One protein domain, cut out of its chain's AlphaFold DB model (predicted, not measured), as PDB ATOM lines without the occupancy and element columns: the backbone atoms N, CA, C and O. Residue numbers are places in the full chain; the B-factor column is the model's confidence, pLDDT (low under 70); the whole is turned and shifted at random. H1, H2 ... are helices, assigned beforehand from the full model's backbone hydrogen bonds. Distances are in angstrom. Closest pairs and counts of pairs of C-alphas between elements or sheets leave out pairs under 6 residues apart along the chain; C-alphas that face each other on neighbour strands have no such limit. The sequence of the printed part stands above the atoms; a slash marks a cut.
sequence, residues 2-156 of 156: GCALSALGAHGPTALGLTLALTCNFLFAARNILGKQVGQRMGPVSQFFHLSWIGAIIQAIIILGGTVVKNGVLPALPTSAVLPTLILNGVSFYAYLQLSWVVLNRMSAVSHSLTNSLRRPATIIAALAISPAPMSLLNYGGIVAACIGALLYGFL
ATOM      1  N   GLY A   2      25.283   3.528  28.035       80.06
ATOM      2  CA  GLY A   2      24.489   3.305  26.806       80.06
ATOM      3  C   GLY A   2      24.199   4.560  25.968       80.06
ATOM      4  O   GLY A   2      24.463   4.569  24.771       80.06
ATOM      5  N   CYS A   3      23.771   5.666  26.594       79.94
ATOM      6  CA  CYS A   3      23.520   6.927  25.878       79.94
ATOM      7  C   CYS A   3      24.777   7.502  25.204       79.94
ATOM      8  O   CYS A   3      24.685   8.031  24.104       79.94
ATOM      9  N   ALA A   4      25.944   7.385  25.847       82.94
ATOM     10  CA  ALA A   4      27.210   7.851  25.282       82.94
ATOM     11  C   ALA A   4      27.625   6.979  24.090       82.94
ATOM     12  O   ALA A   4      27.978   7.501  23.042       82.94
ATOM     13  N   LEU A   5      27.479   5.658  24.216       83.12
ATOM     14  CA  LEU A   5      27.738   4.710  23.135       83.12
ATOM     15  C   LEU A   5      26.823   4.979  21.926       83.12
ATOM     16  O   LEU A   5      27.289   5.078  20.797       83.12
ATOM     17  N   SER A   6      25.530   5.214  22.171       82.56
ATOM     18  CA  SER A   6      24.579   5.602  21.124       82.56
ATOM     19  C   SER A   6      24.910   6.952  20.486       82.56
ATOM     20  O   SER A   6      24.586   7.145  19.317       82.56
ATOM     21  N   ALA A   7      25.500   7.889  21.228       81.75
ATOM     22  CA  ALA A   7      25.850   9.211  20.717       81.75
ATOM     23  C   ALA A   7      27.149   9.219  19.896       81.75
ATOM     24  O   ALA A   7      27.335  10.117  19.083       81.75
ATOM     25  N   LEU A   8      28.023   8.226  20.087       82.00
ATOM     26  CA  LEU A   8      29.289   8.085  19.359       82.00
ATOM     27  C   LEU A   8      29.155   7.356  18.012       82.00
ATOM     28  O   LEU A   8      30.093   7.373  17.222       82.00
ATOM     29  N   GLY A   9      28.027   6.691  17.739       76.12
ATOM     30  CA  GLY A   9      27.819   6.022  16.452       76.12
ATOM     31  C   GLY A   9      27.605   7.004  15.292       76.12
ATOM     32  O   GLY A   9      27.358   8.188  15.501       76.12
ATOM     33  N   ALA A  10      27.648   6.493  14.058       66.50
ATOM     34  CA  ALA A  10      27.681   7.291  12.821       66.50
ATOM     35  C   ALA A  10      26.527   8.304  12.646       66.50
ATOM     36  O   ALA A  10      26.677   9.287  11.927       66.50
ATOM     37  N   HIS A  11      25.394   8.088  13.320       71.75
ATOM     38  CA  HIS A  11      24.234   8.988  13.322       71.75
ATOM     39  C   HIS A  11      23.986   9.630  14.698       71.75
ATOM     40  O   HIS A  11      22.844   9.825  15.117       71.75
ATOM     41  N   GLY A  12      25.063   9.907  15.433       75.25
ATOM     42  CA  GLY A  12      25.026  10.560  16.735       75.25
ATOM     43  C   GLY A  12      24.461  11.988  16.691       75.25
ATOM     44  O   GLY A  12      24.534  12.664  15.663       75.25
ATOM     45  N   PRO A  13      23.886  12.480  17.804       80.50
ATOM     46  CA  PRO A  13      23.379  13.840  17.885       80.50
ATOM     47  C   PRO A  13      24.532  14.851  17.855       80.50
ATOM     48  O   PRO A  13      25.618  14.605  18.379       80.50
ATOM     49  N   THR A  14      24.270  16.040  17.313       89.06
ATOM     50  CA  THR A  14      25.193  17.173  17.456       89.06
ATOM     51  C   THR A  14      25.332  17.563  18.929       89.06
ATOM     52  O   THR A  14      24.417  17.340  19.725       89.06
ATOM     53  N   ALA A  15      26.447  18.200  19.305       86.56
ATOM     54  CA  ALA A  15      26.657  18.666  20.680       86.56
ATOM     55  C   ALA A  15      25.504  19.563  21.168       86.56
ATOM     56  O   ALA A  15      25.028  19.403  22.288       86.56
ATOM     57  N   LEU A  16      24.996  20.440  20.294       88.62
ATOM     58  CA  LEU A  16      23.836  21.288  20.573       88.62
ATOM     59  C   LEU A  16      22.544  20.473  20.743       88.62
ATOM     60  O   LEU A  16      21.771  20.729  21.662       88.62
ATOM     61  N   GLY A  17      22.301  19.470  19.893       85.81
ATOM     62  CA  GLY A  17      21.144  18.585  20.041       85.81
ATOM     63  C   GLY A  17      21.184  17.802  21.356       85.81
ATOM     64  O   GLY A  17      20.164  17.665  22.034       85.81
ATOM     65  N   LEU A  18      22.374  17.351  21.758       85.94
ATOM     66  CA  LEU A  18      22.588  16.641  23.013       85.94
ATOM     67  C   LEU A  18      22.363  17.548  24.234       85.94
ATOM     68  O   LEU A  18      21.649  17.153  25.157       85.94
ATOM     69  N   THR A  19      22.916  18.764  24.247       88.31
ATOM     70  CA  THR A  19      22.738  19.707  25.367       88.31
ATOM     71  C   THR A  19      21.298  20.194  25.492       88.31
ATOM     72  O   THR A  19      20.786  20.287  26.612       88.31
ATOM     73  N   LEU A  20      20.603  20.428  24.374       87.81
ATOM     74  CA  LEU A  20      19.173  20.738  24.382       87.81
ATOM     75  C   LEU A  20      18.355  19.566  24.924       87.81
ATOM     76  O   LEU A  20      17.516  19.768  25.801       87.81
ATOM     77  N   ALA A  21      18.632  18.338  24.480       84.56
ATOM     78  CA  ALA A  21      17.937  17.157  24.981       84.56
ATOM     79  C   ALA A  21      18.133  16.977  26.498       84.56
ATOM     80  O   ALA A  21      17.166  16.706  27.212       84.56
ATOM     81  N   LEU A  22      19.353  17.168  27.010       86.50
ATOM     82  CA  LEU A  22      19.641  17.104  28.449       86.50
ATOM     83  C   LEU A  22      18.905  18.204  29.226       86.50
ATOM     84  O   LEU A  22      18.236  17.911  30.221       86.50
ATOM     85  N   THR A  23      18.958  19.443  28.734       89.50
ATOM     86  CA  THR A  23      18.267  20.592  29.339       89.50
ATOM     87  C   THR A  23      16.755  20.373  29.383       89.50
ATOM     88  O   THR A  23      16.133  20.562  30.429       89.50
ATOM     89  N   CYS A  24      16.145  19.895  28.294       85.31
ATOM     90  CA  CYS A  24      14.717  19.580  28.261       85.31
ATOM     91  C   CYS A  24      14.338  18.516  29.300       85.31
ATOM     92  O   CYS A  24      13.294  18.626  29.942       85.31
ATOM     93  N   ASN A  25      15.176  17.497  29.502       84.75
ATOM     94  CA  ASN A  25      14.907  16.441  30.486       84.75
ATOM     95  C   ASN A  25      14.919  16.988  31.907       84.75
ATOM     96  O   ASN A  25      14.024  16.672  32.690       84.75
ATOM     97  N   PHE A  26      15.900  17.839  32.202       87.31
ATOM     98  CA  PHE A  26      16.002  18.525  33.478       87.31
ATOM     99  C   PHE A  26      14.777  19.413  33.737       87.31
ATOM    100  O   PHE A  26      14.127  19.278  34.773       87.31
ATOM    101  N   LEU A  27      14.392  20.250  32.768       88.56
ATOM    102  CA  LEU A  27      13.225  21.128  32.889       88.56
ATOM    103  C   LEU A  27      11.915  20.344  33.044       88.56
ATOM    104  O   LEU A  27      11.056  20.740  33.831       88.56
ATOM    105  N   PHE A  28      11.751  19.213  32.350       82.94
ATOM    106  CA  PHE A  28      10.572  18.360  32.530       82.94
ATOM    107  C   PHE A  28      10.522  17.708  33.913       82.94
ATOM    108  O   PHE A  28       9.447  17.654  34.512       82.94
ATOM    109  N   ALA A  29      11.658  17.248  34.440       82.94
ATOM    110  CA  ALA A  29      11.722  16.720  35.800       82.94
ATOM    111  C   ALA A  29      11.391  17.813  36.833       82.94
ATOM    112  O   ALA A  29      10.536  17.606  37.696       82.94
ATOM    113  N   ALA A  30      11.982  19.005  36.685       86.25
ATOM    114  CA  ALA A  30      11.705  20.158  37.538       86.25
ATOM    115  C   ALA A  30      10.220  20.562  37.493       86.25
ATOM    116  O   ALA A  30       9.598  20.722  38.543       86.25
ATOM    117  N   ARG A  31       9.615  20.633  36.296       85.00
ATOM    118  CA  ARG A  31       8.177  20.901  36.113       85.00
ATOM    119  C   ARG A  31       7.312  19.907  36.884       85.00
ATOM    120  O   ARG A  31       6.336  20.327  37.493       85.00
ATOM    121  N   ASN A  32       7.634  18.616  36.858       82.75
ATOM    122  CA  ASN A  32       6.825  17.601  37.538       82.75
ATOM    123  C   ASN A  32       6.925  17.719  39.071       82.75
ATOM    124  O   ASN A  32       5.917  17.568  39.763       82.75
ATOM    125  N   ILE A  33       8.114  18.030  39.603       84.50
ATOM    126  CA  ILE A  33       8.345  18.210  41.048       84.50
ATOM    127  C   ILE A  33       7.658  19.485  41.552       84.50
ATOM    128  O   ILE A  33       6.827  19.417  42.460       84.50
ATOM    129  N   LEU A  34       7.954  20.633  40.933       84.44
ATOM    130  CA  LEU A  34       7.333  21.921  41.269       84.44
ATOM    131  C   LEU A  34       5.821  21.875  41.038       84.44
ATOM    132  O   LEU A  34       5.035  22.370  41.841       84.44
ATOM    133  N   GLY A  35       5.413  21.199  39.967       82.00
ATOM    134  CA  GLY A  35       4.030  20.891  39.655       82.00
ATOM    135  C   GLY A  35       3.312  20.230  40.821       82.00
ATOM    136  O   GLY A  35       2.274  20.712  41.255       82.00
ATOM    137  N   LYS A  36       3.879  19.179  41.408       77.50
ATOM    138  CA  LYS A  36       3.268  18.556  42.586       77.50
ATOM    139  C   LYS A  36       3.175  19.478  43.796       77.50
ATOM    140  O   LYS A  36       2.164  19.438  44.487       77.50
ATOM    141  N   GLN A  37       4.191  20.302  44.045       81.06
ATOM    142  CA  GLN A  37       4.173  21.248  45.167       81.06
ATOM    143  C   GLN A  37       3.054  22.287  45.013       81.06
ATOM    144  O   GLN A  37       2.333  22.570  45.966       81.06
ATOM    145  N   VAL A  38       2.856  22.810  43.799       80.00
ATOM    146  CA  VAL A  38       1.763  23.749  43.491       80.00
ATOM    147  C   VAL A  38       0.400  23.045  43.495       80.00
ATOM    148  O   VAL A  38      -0.586  23.607  43.967       80.00
ATOM    149  N   GLY A  39       0.348  21.794  43.032       72.12
ATOM    150  CA  GLY A  39      -0.869  20.979  42.967       72.12
ATOM    151  C   GLY A  39      -1.459  20.598  44.321       72.12
ATOM    152  O   GLY A  39      -2.635  20.271  44.404       72.12
ATOM    153  N   GLN A  40      -0.701  20.714  45.413       70.62
ATOM    154  CA  GLN A  40      -1.269  20.587  46.760       70.62
ATOM    155  C   GLN A  40      -2.214  21.745  47.123       70.62
ATOM    156  O   GLN A  40      -2.998  21.615  48.058       70.62
ATOM    157  N   ARG A  41      -2.161  22.868  46.392       70.69
ATOM    158  CA  ARG A  41      -2.979  24.069  46.639       70.69
ATOM    159  C   ARG A  41      -4.109  24.270  45.625       70.69
ATOM    160  O   ARG A  41      -4.975  25.108  45.851       70.69
ATOM    161  N   MET A  42      -4.102  23.545  44.503       69.50
ATOM    162  CA  MET A  42      -5.060  23.705  43.402       69.50
ATOM    163  C   MET A  42      -5.469  22.341  42.838       69.50
ATOM    164  O   MET A  42      -4.647  21.441  42.725       69.50
ATOM    165  N   GLY A  43      -6.731  22.187  42.429       72.12
ATOM    166  CA  GLY A  43      -7.221  20.922  41.875       72.12
ATOM    167  C   GLY A  43      -6.482  20.479  40.590       72.12
ATOM    168  O   GLY A  43      -6.111  21.334  39.780       72.12
ATOM    169  N   PRO A  44      -6.348  19.157  40.338       69.69
ATOM    170  CA  PRO A  44      -5.640  18.567  39.191       69.69
ATOM    171  C   PRO A  44      -5.945  19.185  37.824       69.69
ATOM    172  O   PRO A  44      -5.047  19.453  37.027       69.69
ATOM    173  N   VAL A  45      -7.234  19.398  37.551       73.12
ATOM    174  CA  VAL A  45      -7.732  19.876  36.256       73.12
ATOM    175  C   VAL A  45      -7.436  21.362  36.081       73.12
ATOM    176  O   VAL A  45      -6.933  21.774  35.038       73.12
ATOM    177  N   SER A  46      -7.685  22.157  37.126       78.50
ATOM    178  CA  SER A  46      -7.400  23.594  37.122       78.50
ATOM    179  C   SER A  46      -5.906  23.847  36.935       78.50
ATOM    180  O   SER A  46      -5.511  24.656  36.098       78.50
ATOM    181  N   GLN A  47      -5.055  23.094  37.631       77.69
ATOM    182  CA  GLN A  47      -3.612  23.232  37.487       77.69
ATOM    183  C   GLN A  47      -3.136  22.898  36.067       77.69
ATOM    184  O   GLN A  47      -2.338  23.641  35.491       77.69
ATOM    185  N   PHE A  48      -3.636  21.805  35.488       80.06
ATOM    186  CA  PHE A  48      -3.286  21.422  34.125       80.06
ATOM    187  C   PHE A  48      -3.683  22.491  33.101       80.06
ATOM    188  O   PHE A  48      -2.903  22.793  32.191       80.06
ATOM    189  N   PHE A  49      -4.865  23.086  33.271       82.19
ATOM    190  CA  PHE A  49      -5.359  24.152  32.408       82.19
ATOM    191  C   PHE A  49      -4.445  25.383  32.446       82.19
ATOM    192  O   PHE A  49      -3.950  25.802  31.400       82.19
ATOM    193  N   HIS A  50      -4.133  25.898  33.641       83.81
ATOM    194  CA  HIS A  50      -3.247  27.060  33.793       83.81
ATOM    195  C   HIS A  50      -1.864  26.798  33.195       83.81
ATOM    196  O   HIS A  50      -1.312  27.642  32.491       83.81
ATOM    197  N   LEU A  51      -1.315  25.603  33.418       84.06
ATOM    198  CA  LEU A  51       0.008  25.253  32.922       84.06
ATOM    199  C   LEU A  51       0.046  25.115  31.393       84.06
ATOM    200  O   LEU A  51       1.032  25.500  30.766       84.06
ATOM    201  N   SER A  52      -1.019  24.578  30.796       84.81
ATOM    202  CA  SER A  52      -1.143  24.441  29.341       84.81
ATOM    203  C   SER A  52      -1.342  25.797  28.669       84.81
ATOM    204  O   SER A  52      -0.713  26.069  27.650       84.81
ATOM    205  N   TRP A  53      -2.152  26.669  29.271       85.69
ATOM    206  CA  TRP A  53      -2.405  28.016  28.768       85.69
ATOM    207  C   TRP A  53      -1.156  28.903  28.827       85.69
ATOM    208  O   TRP A  53      -0.761  29.486  27.818       85.69
ATOM    209  N   ILE A  54      -0.472  28.946  29.977       88.00
ATOM    210  CA  ILE A  54       0.782  29.702  30.137       88.00
ATOM    211  C   ILE A  54       1.852  29.169  29.176       88.00
ATOM    212  O   ILE A  54       2.527  29.950  28.507       88.00
ATOM    213  N   GLY A  55       1.979  27.842  29.066       85.75
ATOM    214  CA  GLY A  55       2.905  27.212  28.127       85.75
ATOM    215  C   GLY A  55       2.616  27.589  26.673       85.75
ATOM    216  O   GLY A  55       3.547  27.906  25.936       85.75
ATOM    217  N   ALA A  56       1.342  27.621  26.275       86.62
ATOM    218  CA  ALA A  56       0.934  28.029  24.934       86.62
ATOM    219  C   ALA A  56       1.281  29.498  24.640       86.62
ATOM    220  O   ALA A  56       1.811  29.787  23.569       86.62
ATOM    221  N   ILE A  57       1.062  30.409  25.595       89.62
ATOM    222  CA  ILE A  57       1.424  31.828  25.447       89.62
ATOM    223  C   ILE A  57       2.936  31.995  25.297       89.62
ATOM    224  O   ILE A  57       3.389  32.656  24.364       89.62
ATOM    225  N   ILE A  58       3.728  31.376  26.178       89.19
ATOM    226  CA  ILE A  58       5.196  31.449  26.106       89.19
ATOM    227  C   ILE A  58       5.684  30.896  24.764       89.19
ATOM    228  O   ILE A  58       6.510  31.522  24.101       89.19
ATOM    229  N   GLN A  59       5.138  29.759  24.325       85.81
ATOM    230  CA  GLN A  59       5.490  29.162  23.041       85.81
ATOM    231  C   GLN A  59       5.131  30.082  21.866       85.81
ATOM    232  O   GLN A  59       5.933  30.222  20.942       85.81
ATOM    233  N   ALA A  60       3.968  30.736  21.905       84.56
ATOM    234  CA  ALA A  60       3.556  31.694  20.884       84.56
ATOM    235  C   ALA A  60       4.507  32.898  20.820       84.56
ATOM    236  O   ALA A  60       4.938  33.272  19.732       84.56
ATOM    237  N   ILE A  61       4.906  33.451  21.973       87.12
ATOM    238  CA  ILE A  61       5.881  34.550  22.052       87.12
ATOM    239  C   ILE A  61       7.231  34.123  21.473       87.12
ATOM    240  O   ILE A  61       7.824  34.876  20.707       87.12
ATOM    241  N   ILE A  62       7.713  32.919  21.793       85.75
ATOM    242  CA  ILE A  62       8.989  32.408  21.271       85.75
ATOM    243  C   ILE A  62       8.925  32.225  19.752       85.75
ATOM    244  O   ILE A  62       9.870  32.598  19.061       85.75
ATOM    245  N   ILE A  63       7.828  31.675  19.220       82.50
ATOM    246  CA  ILE A  63       7.657  31.494  17.772       82.50
ATOM    247  C   ILE A  63       7.611  32.856  17.081       82.50
ATOM    248  O   ILE A  63       8.391  33.092  16.163       82.50
ATOM    249  N   LEU A  64       6.764  33.775  17.551       80.19
ATOM    250  CA  LEU A  64       6.632  35.110  16.968       80.19
ATOM    251  C   LEU A  64       7.944  35.902  17.078       80.19
ATOM    252  O   LEU A  64       8.449  36.401  16.075       80.19
ATOM    253  N   GLY A  65       8.570  35.942  18.253       77.00
ATOM    254  CA  GLY A  65       9.865  36.597  18.451       77.00
ATOM    255  C   GLY A  65      10.975  35.982  17.595       77.00
ATOM    256  O   GLY A  65      11.751  36.701  16.968       77.00
ATOM    257  N   GLY A  66      11.012  34.654  17.483       74.81
ATOM    258  CA  GLY A  66      11.952  33.942  16.615       74.81
ATOM    259  C   GLY A  66      11.738  34.236  15.128       74.81
ATOM    260  O   GLY A  66      12.713  34.356  14.385       74.81
ATOM    261  N   THR A  67      10.485  34.406  14.691       68.56
ATOM    262  CA  THR A  67      10.172  34.804  13.308       68.56
ATOM    263  C   THR A  67      10.621  36.231  13.008       68.56
ATOM    264  O   THR A  67      11.165  36.470  11.935       68.56
ATOM    265  N   VAL A  68      10.509  37.158  13.967       65.38
ATOM    266  CA  VAL A  68      11.013  38.536  13.828       65.38
ATOM    267  C   VAL A  68      12.540  38.558  13.679       65.38
ATOM    268  O   VAL A  68      13.059  39.280  12.832       65.38
ATOM    269  N   VAL A  69      13.264  37.718  14.428       68.38
ATOM    270  CA  VAL A  69      14.738  37.629  14.361       68.38
ATOM    271  C   VAL A  69      15.231  36.977  13.058       68.38
ATOM    272  O   VAL A  69      16.289  37.342  12.552       68.38
ATOM    273  N   LYS A  70      14.472  36.038  12.474       68.62
ATOM    274  CA  LYS A  70      14.787  35.366  11.194       68.62
ATOM    275  C   LYS A  70      14.100  36.022   9.982       68.62
ATOM    276  O   LYS A  70      13.525  35.332   9.144       68.62
ATOM    277  N   ASN A  71      14.191  37.346   9.863       62.31
ATOM    278  CA  ASN A  71      13.700  38.134   8.716       62.31
ATOM    279  C   ASN A  71      12.169  38.166   8.511       62.31
ATOM    280  O   ASN A  71      11.703  38.363   7.393       62.31
ATOM    281  N   GLY A  72      11.368  37.992   9.566       58.03
ATOM    282  CA  GLY A  72       9.924  38.267   9.539       58.03
ATOM    283  C   GLY A  72       9.071  37.284   8.734       58.03
ATOM    284  O   GLY A  72       7.878  37.521   8.552       58.03
ATOM    285  N   VAL A  73       9.642  36.175   8.255       61.75
ATOM    286  CA  VAL A  73       8.871  35.153   7.541       61.75
ATOM    287  C   VAL A  73       8.035  34.392   8.563       61.75
ATOM    288  O   VAL A  73       8.539  33.539   9.299       61.75
ATOM    289  N   LEU A  74       6.745  34.724   8.621       64.06
ATOM    290  CA  LEU A  74       5.777  33.926   9.358       64.06
ATOM    291  C   LEU A  74       5.787  32.497   8.794       64.06
ATOM    292  O   LEU A  74       5.876  32.323   7.575       64.06
ATOM    293  N   PRO A  75       5.713  31.465   9.651       64.56
ATOM    294  CA  PRO A  75       5.644  30.092   9.186       64.56
ATOM    295  C   PRO A  75       4.449  29.950   8.240       64.56
ATOM    296  O   PRO A  75       3.334  30.349   8.577       64.56
ATOM    297  N   ALA A  76       4.702  29.422   7.039       70.75
ATOM    298  CA  ALA A  76       3.666  29.235   6.034       70.75
ATOM    299  C   ALA A  76       2.519  28.398   6.612       70.75
ATOM    300  O   ALA A  76       2.751  27.419   7.331       70.75
ATOM    301  N   LEU A  77       1.282  28.785   6.293       69.38
ATOM    302  CA  LEU A  77       0.120  28.006   6.692       69.38
ATOM    303  C   LEU A  77       0.233  26.593   6.096       69.38
ATOM    304  O   LEU A  77       0.592  26.452   4.922       69.38
ATOM    305  N   PRO A  78      -0.050  25.546   6.887       71.75
ATOM    306  CA  PRO A  78       0.013  24.179   6.400       71.75
ATOM    307  C   PRO A  78      -0.974  23.998   5.245       71.75
ATOM    308  O   PRO A  78      -2.095  24.507   5.273       71.75
ATOM    309  N   THR A  79      -0.560  23.249   4.226       80.12
ATOM    310  CA  THR A  79      -1.443  22.861   3.124       80.12
ATOM    311  C   THR A  79      -2.623  22.040   3.652       80.12
ATOM    312  O   THR A  79      -2.533  21.393   4.700       80.12
ATOM    313  N   SER A  80      -3.738  22.028   2.916       75.94
ATOM    314  CA  SER A  80      -4.963  21.304   3.299       75.94
ATOM    315  C   SER A  80      -4.731  19.817   3.603       75.94
ATOM    316  O   SER A  80      -5.424  19.254   4.444       75.94
ATOM    317  N   ALA A  81      -3.716  19.199   2.990       77.19
ATOM    318  CA  ALA A  81      -3.314  17.816   3.248       77.19
ATOM    319  C   ALA A  81      -2.556  17.616   4.579       77.19
ATOM    320  O   ALA A  81      -2.601  16.534   5.158       77.19
ATOM    321  N   VAL A  82      -1.866  18.644   5.086       83.06
ATOM    322  CA  VAL A  82      -1.063  18.585   6.325       83.06
ATOM    323  C   VAL A  82      -1.886  18.993   7.549       83.06
ATOM    324  O   VAL A  82      -1.630  18.524   8.659       83.06
ATOM    325  N   LEU A  83      -2.910  19.825   7.347       86.06
ATOM    326  CA  LEU A  83      -3.814  20.294   8.394       86.06
ATOM    327  C   LEU A  83      -4.456  19.169   9.239       86.06
ATOM    328  O   LEU A  83      -4.372  19.264  10.466       86.06
ATOM    329  N   PRO A  84      -5.048  18.095   8.670       87.19
ATOM    330  CA  PRO A  84      -5.654  17.037   9.482       87.19
ATOM    331  C   PRO A  84      -4.619  16.300  10.341       87.19
ATOM    332  O   PRO A  84      -4.871  16.028  11.514       87.19
ATOM    333  N   THR A  85      -3.427  16.042   9.799       85.69
ATOM    334  CA  THR A  85      -2.325  15.394  10.525       85.69
ATOM    335  C   THR A  85      -1.813  16.271  11.665       85.69
ATOM    336  O   THR A  85      -1.527  15.769  12.754       85.69
ATOM    337  N   LEU A  86      -1.740  17.587  11.450       86.94
ATOM    338  CA  LEU A  86      -1.342  18.550  12.474       86.94
ATOM    339  C   LEU A  86      -2.369  18.624  13.613       86.94
ATOM    340  O   LEU A  86      -1.986  18.600  14.783       86.94
ATOM    341  N   ILE A  87      -3.663  18.662  13.283       88.00
ATOM    342  CA  ILE A  87      -4.746  18.654  14.278       88.00
ATOM    343  C   ILE A  87      -4.707  17.353  15.081       88.00
ATOM    344  O   ILE A  87      -4.728  17.395  16.311       88.00
ATOM    345  N   LEU A  88      -4.588  16.205  14.408       90.25
ATOM    346  CA  LEU A  88      -4.495  14.907  15.071       90.25
ATOM    347  C   LEU A  88      -3.285  14.839  16.012       90.25
ATOM    348  O   LEU A  88      -3.410  14.355  17.139       90.25
ATOM    349  N   ASN A  89      -2.130  15.356  15.585       88.69
ATOM    350  CA  ASN A  89      -0.937  15.438  16.422       88.69
ATOM    351  C   ASN A  89      -1.172  16.319  17.659       88.69
ATOM    352  O   ASN A  89      -0.871  15.893  18.775       88.69
ATOM    353  N   GLY A  90      -1.772  17.499  17.480       87.31
ATOM    354  CA  GLY A  90      -2.085  18.426  18.568       87.31
ATOM    355  C   GLY A  90      -3.065  17.844  19.588       87.31
ATOM    356  O   GLY A  90      -2.806  17.898  20.792       87.31
ATOM    357  N   VAL A  91      -4.151  17.220  19.121       89.19
ATOM    358  CA  VAL A  91      -5.138  16.547  19.984       89.19
ATOM    359  C   VAL A  91      -4.490  15.391  20.744       89.19
ATOM    360  O   VAL A  91      -4.645  15.293  21.962       89.19
ATOM    361  N   SER A  92      -3.701  14.561  20.057       90.31
ATOM    362  CA  SER A  92      -2.976  13.446  20.681       90.31
ATOM    363  C   SER A  92      -1.989  13.937  21.742       90.31
ATOM    364  O   SER A  92      -1.892  13.359  22.825       90.31
ATOM    365  N   PHE A  93      -1.285  15.038  21.467       87.06
ATOM    366  CA  PHE A  93      -0.347  15.648  22.403       87.06
ATOM    367  C   PHE A  93      -1.050  16.241  23.632       87.06
ATOM    368  O   PHE A  93      -0.585  16.038  24.757       87.06
ATOM    369  N   TYR A  94      -2.183  16.922  23.443       87.56
ATOM    370  CA  TYR A  94      -2.986  17.459  24.544       87.56
ATOM    371  C   TYR A  94      -3.540  16.342  25.435       87.56
ATOM    372  O   TYR A  94      -3.364  16.387  26.654       87.56
ATOM    373  N   ALA A  95      -4.131  15.306  24.833       86.62
ATOM    374  CA  ALA A  95      -4.649  14.146  25.555       86.62
ATOM    375  C   ALA A  95      -3.540  13.431  26.345       86.62
ATOM    376  O   ALA A  95      -3.719  13.111  27.521       86.62
ATOM    377  N   TYR A  96      -2.361  13.255  25.736       86.75
ATOM    378  CA  TYR A  96      -1.179  12.723  26.415       86.75
ATOM    379  C   TYR A  96      -0.788  13.572  27.633       86.75
ATOM    380  O   TYR A  96      -0.564  13.039  28.724       86.75
ATOM    381  N   LEU A  97      -0.703  14.894  27.466       83.44
ATOM    382  CA  LEU A  97      -0.340  15.802  28.548       83.44
ATOM    383  C   LEU A  97      -1.362  15.744  29.690       83.44
ATOM    384  O   LEU A  97      -0.961  15.655  30.851       83.44
ATOM    385  N   GLN A  98      -2.655  15.733  29.372       83.62
ATOM    386  CA  GLN A  98      -3.727  15.637  30.359       83.62
ATOM    387  C   GLN A  98      -3.648  14.320  31.138       83.62
ATOM    388  O   GLN A  98      -3.661  14.329  32.372       83.62
ATOM    389  N   LEU A  99      -3.490  13.193  30.436       83.31
ATOM    390  CA  LEU A  99      -3.334  11.879  31.057       83.31
ATOM    391  C   LEU A  99      -2.099  11.845  31.966       83.31
ATOM    392  O   LEU A  99      -2.188  11.397  33.106       83.31
ATOM    393  N   SER A 100      -0.966  12.385  31.510       82.38
ATOM    394  CA  SER A 100       0.262  12.475  32.306       82.38
ATOM    395  C   SER A 100       0.043  13.209  33.635       82.38
ATOM    396  O   SER A 100       0.619  12.813  34.646       82.38
ATOM    397  N   TRP A 101      -0.790  14.252  33.663       76.81
ATOM    398  CA  TRP A 101      -1.125  14.980  34.893       76.81
ATOM    399  C   TRP A 101      -2.080  14.222  35.812       76.81
ATOM    400  O   TRP A 101      -1.899  14.237  37.031       76.81
ATOM    401  N   VAL A 102      -3.065  13.521  35.251       80.81
ATOM    402  CA  VAL A 102      -3.926  12.617  36.030       80.81
ATOM    403  C   VAL A 102      -3.073  11.545  36.706       80.81
ATOM    404  O   VAL A 102      -3.197  11.325  37.909       80.81
ATOM    405  N   VAL A 103      -2.158  10.941  35.951       80.75
ATOM    406  CA  VAL A 103      -1.227   9.921  36.433       80.75
ATOM    407  C   VAL A 103      -0.308  10.493  37.517       80.75
ATOM    408  O   VAL A 103      -0.211   9.899  38.587       80.75
ATOM    409  N   LEU A 104       0.281  11.679  37.314       78.94
ATOM    410  CA  LEU A 104       1.131  12.355  38.310       78.94
ATOM    411  C   LEU A 104       0.422  12.564  39.656       78.94
ATOM    412  O   LEU A 104       1.057  12.444  40.703       78.94
ATOM    413  N   ASN A 105      -0.883  12.841  39.650       75.75
ATOM    414  CA  ASN A 105      -1.663  12.999  40.879       75.75
ATOM    415  C   ASN A 105      -1.976  11.673  41.584       75.75
ATOM    416  O   ASN A 105      -2.303  11.679  42.769       75.75
ATOM    417  N   ARG A 106      -1.867  10.539  40.886       80.38
ATOM    418  CA  ARG A 106      -2.153   9.199  41.422       80.38
ATOM    419  C   ARG A 106      -0.906   8.424  41.857       80.38
ATOM    420  O   ARG A 106      -1.048   7.414  42.531       80.38
ATOM    421  N   MET A 107       0.298   8.879  41.506       80.19
ATOM    422  CA  MET A 107       1.567   8.216  41.855       80.19
ATOM    423  C   MET A 107       2.579   9.190  42.460       80.19
ATOM    424  O   MET A 107       2.372  10.398  42.425       80.19
ATOM    425  N   SER A 108       3.699   8.709  43.011       79.50
ATOM    426  CA  SER A 108       4.780   9.581  43.497       79.50
ATOM    427  C   SER A 108       5.478  10.333  42.345       79.50
ATOM    428  O   SER A 108       5.439   9.899  41.196       79.50
ATOM    429  N   ALA A 109       6.132  11.470  42.634       72.56
ATOM    430  CA  ALA A 109       6.888  12.219  41.613       72.56
ATOM    431  C   ALA A 109       7.975  11.347  40.956       72.56
ATOM    432  O   ALA A 109       8.225  11.440  39.757       72.56
ATOM    433  N   VAL A 110       8.574  10.464  41.762       73.56
ATOM    434  CA  VAL A 110       9.596   9.500  41.348       73.56
ATOM    435  C   VAL A 110       9.007   8.479  40.372       73.56
ATOM    436  O   VAL A 110       9.515   8.352  39.262       73.56
ATOM    437  N   SER A 111       7.876   7.851  40.713       77.69
ATOM    438  CA  SER A 111       7.196   6.878  39.835       77.69
ATOM    439  C   SER A 111       6.775   7.496  38.499       77.69
ATOM    440  O   SER A 111       6.868   6.867  37.442       77.69
ATOM    441  N   HIS A 112       6.350   8.761  38.528       77.62
ATOM    442  CA  HIS A 112       5.986   9.495  37.318       77.62
ATOM    443  C   HIS A 112       7.198   9.781  36.436       77.62
ATOM    444  O   HIS A 112       7.143   9.568  35.225       77.62
ATOM    445  N   SER A 113       8.315  10.191  37.041       73.12
ATOM    446  CA  SER A 113       9.582  10.388  36.333       73.12
ATOM    447  C   SER A 113      10.086   9.091  35.687       73.12
ATOM    448  O   SER A 113      10.524   9.112  34.534       73.12
ATOM    449  N   LEU A 114       9.951   7.956  36.380       74.00
ATOM    450  CA  LEU A 114      10.283   6.630  35.852       74.00
ATOM    451  C   LEU A 114       9.397   6.265  34.658       74.00
ATOM    452  O   LEU A 114       9.906   5.979  33.577       74.00
ATOM    453  N   THR A 115       8.077   6.397  34.796       74.94
ATOM    454  CA  THR A 115       7.122   6.134  33.703       74.94
ATOM    455  C   THR A 115       7.393   7.034  32.490       74.94
ATOM    456  O   THR A 115       7.422   6.576  31.346       74.94
ATOM    457  N   ASN A 116       7.671   8.320  32.719       76.12
ATOM    458  CA  ASN A 116       8.042   9.260  31.661       76.12
ATOM    459  C   ASN A 116       9.402   8.927  31.025       76.12
ATOM    460  O   ASN A 116       9.612   9.213  29.843       76.12
ATOM    461  N   SER A 117      10.317   8.317  31.781       72.75
ATOM    462  CA  SER A 117      11.587   7.817  31.257       72.75
ATOM    463  C   SER A 117      11.376   6.598  30.359       72.75
ATOM    464  O   SER A 117      11.984   6.559  29.296       72.75
ATOM    465  N   LEU A 118      10.454   5.685  30.698       72.56
ATOM    466  CA  LEU A 118      10.093   4.505  29.887       72.56
ATOM    467  C   LEU A 118       9.315   4.832  28.612       72.56
ATOM    468  O   LEU A 118       9.472   4.158  27.589       72.56
ATOM    469  N   ARG A 119       8.532   5.914  28.627       78.38
ATOM    470  CA  ARG A 119       7.864   6.429  27.425       78.38
ATOM    471  C   ARG A 119       8.847   6.683  26.279       78.38
ATOM    472  O   ARG A 119       8.498   6.490  25.117       78.38
ATOM    473  N   ARG A 120      10.069   7.129  26.585       77.50
ATOM    474  CA  ARG A 120      11.074   7.505  25.577       77.50
ATOM    475  C   ARG A 120      11.589   6.290  24.786       77.50
ATOM    476  O   ARG A 120      11.454   6.336  23.567       77.50
ATOM    477  N   PRO A 121      12.067   5.195  25.415       73.19
ATOM    478  CA  PRO A 121      12.290   3.908  24.755       73.19
ATOM    479  C   PRO A 121      11.114   3.441  23.899       73.19
ATOM    480  O   PRO A 121      11.305   3.137  22.727       73.19
ATOM    481  N   ALA A 122       9.895   3.441  24.451       79.94
ATOM    482  CA  ALA A 122       8.712   2.964  23.735       79.94
ATOM    483  C   ALA A 122       8.434   3.784  22.464       79.94
ATOM    484  O   ALA A 122       8.139   3.225  21.412       79.94
ATOM    485  N   THR A 123       8.599   5.108  22.543       81.94
ATOM    486  CA  THR A 123       8.418   6.007  21.393       81.94
ATOM    487  C   THR A 123       9.499   5.787  20.334       81.94
ATOM    488  O   THR A 123       9.188   5.787  19.148       81.94
ATOM    489  N   ILE A 124      10.756   5.566  20.739       79.06
ATOM    490  CA  ILE A 124      11.861   5.269  19.812       79.06
ATOM    491  C   ILE A 124      11.603   3.947  19.082       79.06
ATOM    492  O   ILE A 124      11.720   3.899  17.861       79.06
ATOM    493  N   ILE A 125      11.209   2.896  19.805       79.38
ATOM    494  CA  ILE A 125      10.908   1.581  19.216       79.38
ATOM    495  C   ILE A 125       9.736   1.690  18.232       79.38
ATOM    496  O   ILE A 125       9.835   1.200  17.110       79.38
ATOM    497  N   ALA A 126       8.656   2.378  18.615       84.19
ATOM    498  CA  ALA A 126       7.511   2.599  17.734       84.19
ATOM    499  C   ALA A 126       7.889   3.404  16.479       84.19
ATOM    500  O   ALA A 126       7.461   3.065  15.377       84.19
ATOM    501  N   ALA A 127       8.725   4.436  16.622       84.75
ATOM    502  CA  ALA A 127       9.206   5.223  15.492       84.75
ATOM    503  C   ALA A 127      10.056   4.379  14.529       84.75
ATOM    504  O   ALA A 127       9.837   4.443  13.324       84.75
ATOM    505  N   LEU A 128      10.963   3.547  15.054       81.44
ATOM    506  CA  LEU A 128      11.790   2.641  14.248       81.44
ATOM    507  C   LEU A 128      10.967   1.559  13.536       81.44
ATOM    508  O   LEU A 128      11.352   1.128  12.452       81.44
ATOM    509  N   ALA A 129       9.845   1.126  14.119       84.06
ATOM    510  CA  ALA A 129       8.945   0.157  13.495       84.06
ATOM    511  C   ALA A 129       8.167   0.747  12.304       84.06
ATOM    512  O   ALA A 129       7.920   0.046  11.328       84.06
ATOM    513  N   ILE A 130       7.784   2.027  12.380       86.19
ATOM    514  CA  ILE A 130       7.010   2.716  11.332       86.19
ATOM    515  C   ILE A 130       7.929   3.297  10.250       86.19
ATOM    516  O   ILE A 130       7.606   3.239   9.067       86.19
ATOM    517  N   SER A 131       9.062   3.873  10.652       81.69
ATOM    518  CA  SER A 131      10.046   4.489   9.761       81.69
ATOM    519  C   SER A 131      11.449   4.016  10.152       81.69
ATOM    520  O   SER A 131      12.103   4.634  11.002       81.69
ATOM    521  N   PRO A 132      11.912   2.892   9.575       79.50
ATOM    522  CA  PRO A 132      13.239   2.365   9.849       79.50
ATOM    523  C   PRO A 132      14.309   3.380   9.441       79.50
ATOM    524  O   PRO A 132      14.397   3.783   8.283       79.50
ATOM    525  N   ALA A 133      15.139   3.787  10.398       77.81
ATOM    526  CA  ALA A 133      16.293   4.636  10.136       77.81
ATOM    527  C   ALA A 133      17.550   3.767   9.967       77.81
ATOM    528  O   ALA A 133      17.734   2.824  10.744       77.81
ATOM    529  N   PRO A 134      18.449   4.076   9.011       74.81
ATOM    530  CA  PRO A 134      19.740   3.408   8.936       74.81
ATOM    531  C   PRO A 134      20.538   3.770  10.192       74.81
ATOM    532  O   PRO A 134      20.904   4.922  10.402       74.81
ATOM    533  N   MET A 135      20.756   2.795  11.067       74.81
ATOM    534  CA  MET A 135      21.523   2.965  12.298       74.81
ATOM    535  C   MET A 135      22.631   1.923  12.354       74.81
ATOM    536  O   MET A 135      22.431   0.764  11.996       74.81
ATOM    537  N   SER A 136      23.813   2.328  12.825       80.81
ATOM    538  CA  SER A 136      24.907   1.378  13.039       80.81
ATOM    539  C   SER A 136      24.566   0.408  14.178       80.81
ATOM    540  O   SER A 136      23.829   0.755  15.105       80.81
ATOM    541  N   LEU A 137      25.156  -0.791  14.162       79.75
ATOM    542  CA  LEU A 137      25.048  -1.773  15.257       79.75
ATOM    543  C   LEU A 137      25.409  -1.165  16.624       79.75
ATOM    544  O   LEU A 137      24.815  -1.509  17.645       79.75
ATOM    545  N   LEU A 138      26.343  -0.213  16.630       81.19
ATOM    546  CA  LEU A 138      26.791   0.504  17.819       81.19
ATOM    547  C   LEU A 138      25.711   1.472  18.341       81.19
ATOM    548  O   LEU A 138      25.483   1.545  19.549       81.19
ATOM    549  N   ASN A 139      24.967   2.142  17.450       81.00
ATOM    550  CA  ASN A 139      23.799   2.940  17.842       81.00
ATOM    551  C   ASN A 139      22.702   2.053  18.451       81.00
ATOM    552  O   ASN A 139      22.206   2.365  19.533       81.00
ATOM    553  N   TYR A 140      22.378   0.921  17.815       79.50
ATOM    554  CA  TYR A 140      21.385  -0.027  18.334       79.50
ATOM    555  C   TYR A 140      21.764  -0.566  19.715       79.50
ATOM    556  O   TYR A 140      20.955  -0.499  20.643       79.50
ATOM    557  N   GLY A 141      23.002  -1.040  19.879       82.75
ATOM    558  CA  GLY A 141      23.496  -1.534  21.165       82.75
ATOM    559  C   GLY A 141      23.449  -0.464  22.260       82.75
ATOM    560  O   GLY A 141      23.040  -0.745  23.387       82.75
ATOM    561  N   GLY A 142      23.788   0.784  21.922       83.38
ATOM    562  CA  GLY A 142      23.715   1.916  22.845       83.38
ATOM    563  C   GLY A 142      22.289   2.249  23.287       83.38
ATOM    564  O   GLY A 142      22.059   2.447  24.483       83.38
ATOM    565  N   ILE A 143      21.331   2.263  22.351       81.44
ATOM    566  CA  ILE A 143      19.906   2.485  22.645       81.44
ATOM    567  C   ILE A 143      19.387   1.371  23.555       81.44
ATOM    568  O   ILE A 143      18.851   1.669  24.620       81.44
ATOM    569  N   VAL A 144      19.610   0.104  23.198       83.12
ATOM    570  CA  VAL A 144      19.158  -1.049  23.992       83.12
ATOM    571  C   VAL A 144      19.739  -1.003  25.407       83.12
ATOM    572  O   VAL A 144      18.990  -1.094  26.379       83.12
ATOM    573  N   ALA A 145      21.046  -0.770  25.548       85.62
ATOM    574  CA  ALA A 145      21.689  -0.658  26.856       85.62
ATOM    575  C   ALA A 145      21.152   0.528  27.679       85.62
ATOM    576  O   ALA A 145      20.989   0.416  28.895       85.62
ATOM    577  N   ALA A 146      20.851   1.663  27.039       82.62
ATOM    578  CA  ALA A 146      20.235   2.811  27.703       82.62
ATOM    579  C   ALA A 146      18.803   2.508  28.169       82.62
ATOM    580  O   ALA A 146      18.436   2.879  29.285       82.62
ATOM    581  N   CYS A 147      18.008   1.811  27.352       79.62
ATOM    582  CA  CYS A 147      16.648   1.404  27.699       79.62
ATOM    583  C   CYS A 147      16.634   0.404  28.862       79.62
ATOM    584  O   CYS A 147      15.874   0.597  29.810       79.62
ATOM    585  N   ILE A 148      17.499  -0.614  28.826       83.50
ATOM    586  CA  ILE A 148      17.634  -1.599  29.911       83.50
ATOM    587  C   ILE A 148      18.081  -0.911  31.203       83.50
ATOM    588  O   ILE A 148      17.483  -1.136  32.250       83.50
ATOM    589  N   GLY A 149      19.082  -0.028  31.139       81.94
ATOM    590  CA  GLY A 149      19.536   0.723  32.313       81.94
ATOM    591  C   GLY A 149      18.438   1.602  32.921       81.94
ATOM    592  O   GLY A 149      18.291   1.638  34.140       81.94
ATOM    593  N   ALA A 150      17.631   2.265  32.087       76.38
ATOM    594  CA  ALA A 150      16.498   3.067  32.550       76.38
ATOM    595  C   ALA A 150      15.386   2.213  33.184       76.38
ATOM    596  O   ALA A 150      14.791   2.634  34.173       76.38
ATOM    597  N   LEU A 151      15.122   1.019  32.637       74.81
ATOM    598  CA  LEU A 151      14.187   0.052  33.216       74.81
ATOM    599  C   LEU A 151      14.676  -0.436  34.579       74.81
ATOM    600  O   LEU A 151      13.934  -0.337  35.548       74.81
ATOM    601  N   LEU A 152      15.924  -0.900  34.670       81.50
ATOM    602  CA  LEU A 152      16.506  -1.396  35.920       81.50
ATOM    603  C   LEU A 152      16.506  -0.327  37.015       81.50
ATOM    604  O   LEU A 152      16.114  -0.619  38.137       81.50
ATOM    605  N   TYR A 153      16.856   0.918  36.680       77.31
ATOM    606  CA  TYR A 153      16.778   2.037  37.623       77.31
ATOM    607  C   TYR A 153      15.348   2.319  38.109       77.31
ATOM    608  O   TYR A 153      15.171   2.861  39.189       77.31
ATOM    609  N   GLY A 154      14.327   1.991  37.314       66.38
ATOM    610  CA  GLY A 154      12.934   2.133  37.731       66.38
ATOM    611  C   GLY A 154      12.379   0.982  38.556       66.38
ATOM    612  O   GLY A 154      11.323   1.153  39.163       66.38
ATOM    613  N   PHE A 155      13.052  -0.169  38.556       66.81
ATOM    614  CA  PHE A 155      12.688  -1.328  39.371       66.81
ATOM    615  C   PHE A 155      13.423  -1.379  40.718       66.81
ATOM    616  O   PHE A 155      12.914  -2.016  41.638       66.81
ATOM    617  N   LEU A 156      14.597  -0.743  40.820       58.75
ATOM    618  CA  LEU A 156      15.350  -0.520  42.063       58.75
ATOM    619  C   LEU A 156      14.777   0.650  42.872       58.75
ATOM    620  O   LEU A 156      14.787   0.537  44.116       58.75
TER     621      LEU A 156
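AT A GLANCE: This is residues 2 to 156 of the 156 residues of the protein "Hypothetical protein" of Dictyocha speculum (UniProt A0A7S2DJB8). Four long helices, H2 to H5, make a loose, splayed up-and-down bundle, each running against the one before; they come together near one end, around residues 32 to 36 of H2, 44 to 48 of H3, 98 to 105 of H4 and 109 to 113 of H5, and spread apart toward the other. H6 folds back on H5 with residues 147 to 154, and the short H1 packs on H6. The printed part has 155 residues with six named helices, H1 to H6 in chain order, and no named strand; the class is all helix. It is only just loose, close to compact, with a radius of gyration of the C-alphas of 18.4 A and spans of 44 by 43 by 29 A.

IN THESE COORDINATES: H1 is residues 2 to 8, beginning at C-alpha 2 at (24.489, 3.305, 26.806). H2, residues 15 to 39, is 35.5 A long. H3, residues 44 to 69, is the longest helix by residues and measures 37.4 A. H4, residues 83 to 106, begins at C-alpha 83 at (-3.814, 20.294, 8.394) and is 34.9 A long. H5, residues 109 to 130, is 31.7 A long. H6, residues 137 to 155, is 27.1 A long and ends at C-alpha 155 at (12.688, -1.328, 39.371).

HOW THE PARTS SIT: H1 touches H6 at a shallow tilt of 26 degrees, opposite ways; their closest C-alphas, of Ser 6 and Gly 142, are 4.2 A apart. H1 and H2 are only just apart, closest 8.4 A. H2 touches H5 with residues 29 to 36 alone, at a steep tilt of 42 degrees; the closest C-alphas, of Ile 33 and Ala 109, are 6.2 A apart. H2 and H4 only just touch, with 3 pairs of C-alphas within 8 A, Lys 36 and Asn 105 closest at 7.6 A. H3 and H4 form a helical hairpin at 43 degrees, the closest C-alphas being those of Phe 48 and Trp 101, 6.8 A apart. H4 and H5 are close but not clearly touching, with the C-alphas of Leu 104 and His 112 closest at 5.7 A. H5 and H6 form a hairpin at 28 degrees, with the C-alphas of Leu 114 and Gly 154 closest at 5.5 A. Among the pairs apart are H3 and H5, and H2 and H6. Every O i to N i+4 pair is within hydrogen-bond range in H1, H2, H3, H4 and H6; in H5, 16 of 18 are.

THE WHOLE: The C-alphas farthest apart, of Asn 71 and Leu 156, are 51.1 A from each other. The printed part has no cut. The link from H3 to H4, residues 70 to 82, is long; those from H2 to H3 and from H4 to H5 are tight. Residues 53 to 62 of H3 and residues 87 to 93 of H4 are among the stretches that stand free. The mean pLDDT of the printed part is 79.9, and 16 residues are under 70, among them residues 67 to 75 and 154 to 156.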